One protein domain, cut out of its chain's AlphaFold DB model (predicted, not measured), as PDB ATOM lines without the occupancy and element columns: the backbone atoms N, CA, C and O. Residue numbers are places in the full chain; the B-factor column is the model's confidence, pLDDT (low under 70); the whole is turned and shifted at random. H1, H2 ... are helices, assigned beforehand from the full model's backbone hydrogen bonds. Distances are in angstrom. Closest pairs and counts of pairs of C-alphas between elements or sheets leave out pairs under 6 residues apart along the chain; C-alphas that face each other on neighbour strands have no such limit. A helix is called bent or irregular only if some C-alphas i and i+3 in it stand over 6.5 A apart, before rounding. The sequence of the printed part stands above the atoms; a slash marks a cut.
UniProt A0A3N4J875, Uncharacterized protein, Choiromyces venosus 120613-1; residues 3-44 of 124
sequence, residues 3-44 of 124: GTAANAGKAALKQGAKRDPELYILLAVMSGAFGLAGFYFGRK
ATOM      1  N   GLY A   3     204.019 276.922 178.463       57.59
ATOM      2  CA  GLY A   3     205.324 276.684 177.822       57.59
ATOM      3  C   GLY A   3     205.447 275.381 177.019       57.59
ATOM      4  O   GLY A   3     206.139 275.342 176.004       57.59
ATOM      5  N   THR A   4     204.762 274.314 177.429       60.22
ATOM      6  CA  THR A   4     204.833 272.996 176.774       60.22
ATOM      7  C   THR A   4     204.112 272.971 175.426       60.22
ATOM      8  O   THR A   4     204.657 272.444 174.457       60.22
ATOM      9  N   ALA A   5     202.946 273.616 175.320       60.16
ATOM     10  CA  ALA A   5     202.193 273.717 174.067       60.16
ATOM     11  C   ALA A   5     202.931 274.557 173.006       60.16
ATOM     12  O   ALA A   5     203.013 274.166 171.842       60.16
ATOM     13  N   ALA A   6     203.551 275.670 173.416       63.72
ATOM     14  CA  ALA A   6     204.352 276.507 172.523       63.72
ATOM     15  C   ALA A   6     205.587 275.770 171.970       63.72
ATOM     16  O   ALA A   6     205.962 275.952 170.811       63.72
ATOM     17  N   ASN A   7     206.215 274.909 172.777       69.00
ATOM     18  CA  ASN A   7     207.349 274.095 172.339       69.00
ATOM     19  C   ASN A   7     206.927 272.944 171.412       69.00
ATOM     20  O   ASN A   7     207.621 272.684 170.429       69.00
ATOM     21  N   ALA A   8     205.770 272.318 171.657       68.94
ATOM     22  CA  ALA A   8     205.196 271.314 170.759       68.94
ATOM     23  C   ALA A   8     204.858 271.906 169.378       68.94
ATOM     24  O   ALA A   8     205.211 271.325 168.353       68.94
ATOM     25  N   GLY A   9     204.278 273.113 169.340       72.25
ATOM     26  CA  GLY A   9     204.011 273.831 168.089       72.25
ATOM     27  C   GLY A   9     205.286 274.162 167.304       72.25
ATOM     28  O   GLY A   9     205.350 273.946 166.096       72.25
ATOM     29  N   LYS A  10     206.353 274.604 167.985       76.19
ATOM     30  CA  LYS A  10     207.663 274.856 167.352       76.19
ATOM     31  C   LYS A  10     208.297 273.585 166.782       76.19
ATOM     32  O   LYS A  10     208.925 273.647 165.728       76.19
ATOM     33  N   ALA A  11     208.161 272.452 167.472       75.25
ATOM     34  CA  ALA A  11     208.680 271.170 167.006       75.25
ATOM     35  C   ALA A  11     207.937 270.688 165.749       75.25
ATOM     36  O   ALA A  11     208.583 270.335 164.763       75.25
ATOM     37  N   ALA A  12     206.604 270.780 165.745       75.69
ATOM     38  CA  ALA A  12     205.771 270.437 164.595       75.69
ATOM     39  C   ALA A  12     206.067 271.327 163.375       75.69
ATOM     40  O   ALA A  12     206.243 270.820 162.268       75.69
ATOM     41  N   LEU A  13     206.228 272.640 163.578       73.31
ATOM     42  CA  LEU A  13     206.596 273.575 162.508       73.31
ATOM     43  C   LEU A  13     207.989 273.290 161.936       73.31
ATOM     44  O   LEU A  13     208.172 273.325 160.723       73.31
ATOM     45  N   LYS A  14     208.971 272.962 162.785       76.38
ATOM     46  CA  LYS A  14     210.311 272.566 162.323       76.38
ATOM     47  C   LYS A  14     210.292 271.249 161.551       76.38
ATOM     48  O   LYS A  14     211.071 271.095 160.618       76.38
ATOM     49  N   GLN A  15     209.440 270.302 161.938       78.75
ATOM     50  CA  GLN A  15     209.307 269.026 161.240       78.75
ATOM     51  C   GLN A  15     208.608 269.189 159.884       78.75
ATOM     52  O   GLN A  15     209.065 268.601 158.907       78.75
ATOM     53  N   GLY A  16     207.578 270.039 159.805       72.94
ATOM     54  CA  GLY A  16     206.921 270.403 158.546       72.94
ATOM     55  C   GLY A  16     207.846 271.164 157.593       72.94
ATOM     56  O   GLY A  16     207.998 270.776 156.442       72.94
ATOM     57  N   ALA A  17     208.564 272.177 158.086       72.38
ATOM     58  CA  ALA A  17     209.458 272.986 157.254       72.38
ATOM     59  C   ALA A  17     210.706 272.227 156.758       72.38
ATOM     60  O   ALA A  17     211.250 272.547 155.707       72.38
ATOM     61  N   LYS A  18     211.164 271.196 157.486       74.88
ATOM     62  CA  LYS A  18     212.237 270.299 157.016       74.88
ATOM     63  C   LYS A  18     211.787 269.342 155.913       74.88
ATOM     64  O   LYS A  18     212.631 268.871 155.160       74.88
ATOM     65  N   ARG A  19     210.496 269.004 155.877       79.69
ATOM     66  CA  ARG A  19     209.924 268.095 154.883       79.69
ATOM     67  C   ARG A  19     209.684 268.822 153.562       79.69
ATOM     68  O   ARG A  19     210.045 268.280 152.526       79.69
ATOM     69  N   ASP A  20     209.195 270.058 153.642       81.19
ATOM     70  CA  ASP A  20     208.880 270.892 152.485       81.19
ATOM     71  C   ASP A  20     209.642 272.228 152.581       81.19
ATOM     72  O   ASP A  20     209.194 273.154 153.263       81.19
ATOM     73  N   PRO A  21     210.808 272.369 151.922       78.50
ATOM     74  CA  PRO A  21     211.629 273.578 152.027       78.50
ATOM     75  C   PRO A  21     210.933 274.838 151.480       78.50
ATOM     76  O   PRO A  21     211.282 275.956 151.862       78.50
ATOM     77  N   GLU A  22     209.903 274.678 150.647       81.12
ATOM     78  CA  GLU A  22     209.052 275.761 150.137       81.12
ATOM     79  C   GLU A  22     208.296 276.504 151.252       81.12
ATOM     80  O   GLU A  22     208.012 277.698 151.125       81.12
ATOM     81  N   LEU A  23     208.044 275.847 152.394       81.81
ATOM     82  CA  LEU A  23     207.390 276.477 153.543       81.81
ATOM     83  C   LEU A  23     208.212 277.641 154.120       81.81
ATOM     84  O   LEU A  23     207.633 278.580 154.665       81.81
ATOM     85  N   TYR A  24     209.545 277.619 153.992       81.94
ATOM     86  CA  TYR A  24     210.395 278.736 154.421       81.94
ATOM     87  C   TYR A  24     210.205 279.974 153.545       81.94
ATOM     88  O   TYR A  24     210.185 281.094 154.057       81.94
ATOM     89  N   ILE A  25     210.022 279.772 152.239       86.25
ATOM     90  CA  ILE A  25     209.764 280.855 151.287       86.25
ATOM     91  C   ILE A  25     208.384 281.453 151.571       86.25
ATOM     92  O   ILE A  25     208.252 282.670 151.698       86.25
ATOM     93  N   LEU A  26     207.373 280.603 151.768       87.62
ATOM     94  CA  LEU A  26     206.027 281.044 152.130       87.62
ATOM     95  C   LEU A  26     206.018 281.828 153.452       87.62
ATOM     96  O   LEU A  26     205.400 282.890 153.541       87.62
ATOM     97  N   LEU A  27     206.749 281.347 154.463       87.38
ATOM     98  CA  LEU A  27     206.892 282.033 155.746       87.38
ATOM     99  C   LEU A  27     207.561 283.401 155.583       87.38
ATOM    100  O   LEU A  27     207.103 284.367 156.192       87.38
ATOM    101  N   ALA A  28     208.594 283.517 154.748       90.31
ATOM    102  CA  ALA A  28     209.258 284.791 154.487       90.31
ATOM    103  C   ALA A  28     208.314 285.804 153.813       90.31
ATOM    104  O   ALA A  28     208.229 286.949 154.262       90.31
ATOM    105  N   VAL A  29     207.552 285.382 152.798       94.19
ATOM    106  CA  VAL A  29     206.599 286.249 152.080       94.19
ATOM    107  C   VAL A  29     205.465 286.708 152.994       94.19
ATOM    108  O   VAL A  29     205.166 287.899 153.050       94.19
ATOM    109  N   MET A  30     204.862 285.790 153.755       93.56
ATOM    110  CA  MET A  30     203.803 286.134 154.709       93.56
ATOM    111  C   MET A  30     204.317 287.066 155.806       93.56
ATOM    112  O   MET A  30     203.683 288.079 156.095       93.56
ATOM    113  N   SER A  31     205.496 286.788 156.368       93.31
ATOM    114  CA  SER A  31     206.104 287.656 157.385       93.31
ATOM    115  C   SER A  31     206.392 289.060 156.839       93.31
ATOM    116  O   SER A  31     206.141 290.047 157.527       93.31
ATOM    117  N   GLY A  32     206.853 289.164 155.588       95.50
ATOM    118  CA  GLY A  32     207.056 290.440 154.900       95.50
ATOM    119  C   GLY A  32     205.752 291.209 154.671       95.50
ATOM    120  O   GLY A  32     205.672 292.390 155.003       95.50
ATOM    121  N   ALA A  33     204.713 290.538 154.166       93.69
ATOM    122  CA  ALA A  33     203.411 291.145 153.897       93.69
ATOM    123  C   ALA A  33     202.736 291.660 155.178       93.69
ATOM    124  O   ALA A  33     202.336 292.824 155.243       93.69
ATOM    125  N   PHE A  34     202.663 290.828 156.224       93.69
ATOM    126  CA  PHE A  34     202.081 291.226 157.506       93.69
ATOM    127  C   PHE A  34     202.932 292.271 158.237       93.69
ATOM    128  O   PHE A  34     202.375 293.161 158.876       93.69
ATOM    129  N   GLY A  35     204.262 292.222 158.111       93.75
ATOM    130  CA  GLY A  35     205.156 293.239 158.664       93.75
ATOM    131  C   GLY A  35     204.964 294.611 158.013       93.75
ATOM    132  O   GLY A  35     204.823 295.610 158.716       93.75
ATOM    133  N   LEU A  36     204.889 294.665 156.678       90.50
ATOM    134  CA  LEU A  36     204.624 295.900 155.933       90.50
ATOM    135  C   LEU A  36     203.230 296.454 156.218       90.50
ATOM    136  O   LEU A  36     203.100 297.646 156.493       90.50
ATOM    137  N   ALA A  37     202.201 295.604 156.198       87.94
ATOM    138  CA  ALA A  37     200.839 296.011 156.529       87.94
ATOM    139  C   ALA A  37     200.753 296.527 157.974       87.94
ATOM    140  O   ALA A  37     200.230 297.613 158.207       87.94
ATOM    141  N   GLY A  38     201.339 295.808 158.936       87.69
ATOM    142  CA  GLY A  38     201.395 296.222 160.338       87.69
ATOM    143  C   GLY A  38     202.151 297.538 160.543       87.69
ATOM    144  O   GLY A  38     201.674 298.412 161.259       87.69
ATOM    145  N   PHE A  39     203.286 297.732 159.867       88.88
ATOM    146  CA  PHE A  39     204.032 298.994 159.903       88.88
ATOM    147  C   PHE A  39     203.245 300.149 159.271       88.88
ATOM    148  O   PHE A  39     203.231 301.258 159.809       88.88
ATOM    149  N   TYR A  40     202.562 299.895 158.153       84.25
ATOM    150  CA  TYR A  40     201.726 300.883 157.478       84.25
ATOM    151  C   TYR A  40     200.537 301.301 158.350       84.25
ATOM    152  O   TYR A  40     200.338 302.496 158.549       84.25
ATOM    153  N   PHE A  41     199.809 300.346 158.938       82.81
ATOM    154  CA  PHE A  41     198.696 300.619 159.852       82.81
ATOM    155  C   PHE A  41     199.146 301.201 161.199       82.81
ATOM    156  O   PHE A  41     198.420 301.987 161.797       82.81
ATOM    157  N   GLY A  42     200.355 300.885 161.669       83.38
ATOM    158  CA  GLY A  42     200.936 301.511 162.858       83.38
ATOM    159  C   GLY A  42     201.338 302.971 162.627       83.38
ATOM    160  O   GLY A  42     201.105 303.821 163.483       83.38
ATOM    161  N   ARG A  43     201.915 303.294 161.460       78.12
ATOM    162  CA  ARG A  43     202.262 304.680 161.081       78.12
ATOM    163  C   ARG A  43     201.061 305.511 160.664       78.12
ATOM    164  O   ARG A  43     201.062 306.723 160.854       78.12
ATOM    165  N   LYS A  44     200.086 304.877 160.026       69.00
ATOM    166  CA  LYS A  44     198.816 305.477 159.648       69.00
ATOM    167  C   LYS A  44     197.734 304.745 160.418       69.00
ATOM    168  O   LYS A  44     197.106 303.858 159.834       69.00
TER     169      LYS A  44
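AT A GLANCE: This is residues 3 to 44 of the 124 residues of an uncharacterized protein of Choiromyces venosus 120613-1 (UniProt A0A3N4J875). Two long, straight helices, H1 and then H2, meet near their ends at a tight link and open out from that corner as a V. Away from the corner both arms stick out, residues 3 to 12 of H1 on one side and residues 28 to 44, of which 28 to 43 belong to H2, on the other. The printed part has 42 residues with two named helices and no named strand; its class is all helix. The whole is only just extended, close to loose, with a radius of gyration of the C-alphas of 13.8 A, and it is flat, its C-alphas spanning 37 by 28 by 5 A.

IN THESE COORDINATES: H1 takes residues 3 to 19 and measures 24.9 A from first to last C-alpha. It begins at C-alpha 3, at (205.324, 276.684, 177.822), and ends at C-alpha 19, at (209.924, 268.095, 154.883). Asp 20 and Pro 21 follow as a tight link. H2, the longest helix, takes residues 22 to 43 and measures 31.7 A, ending at C-alpha 43, at (202.262, 304.680, 161.081).

HOW THE PARTS SIT: H1 and H2 only just touch, with 3 pairs of C-alphas within 8 A, and they touch only at the corner by their link. H1 touches H2 with residues 16 to 17 alone, and H2 touches H1 with residues 23 to 24 alone; the closest C-alphas of the two helices are those of Ala 17 and Leu 23, 5.5 A apart. Their lines stand at a steep tilt of 54 degrees, and they run opposite ways. Their centres are 20.3 A apart. In both H1 and H2 every O i to N i+4 pair is within hydrogen-bond range. Neither helix is bent.

THE WHOLE: The two C-alphas farthest apart are those of Arg 19 and Lys 44, at 39.3 A. The printed part has no cut. The mean pLDDT of the printed part is 80.3, and the model's confidence is low, under 70, at residues 3 to 8 and at residue 44.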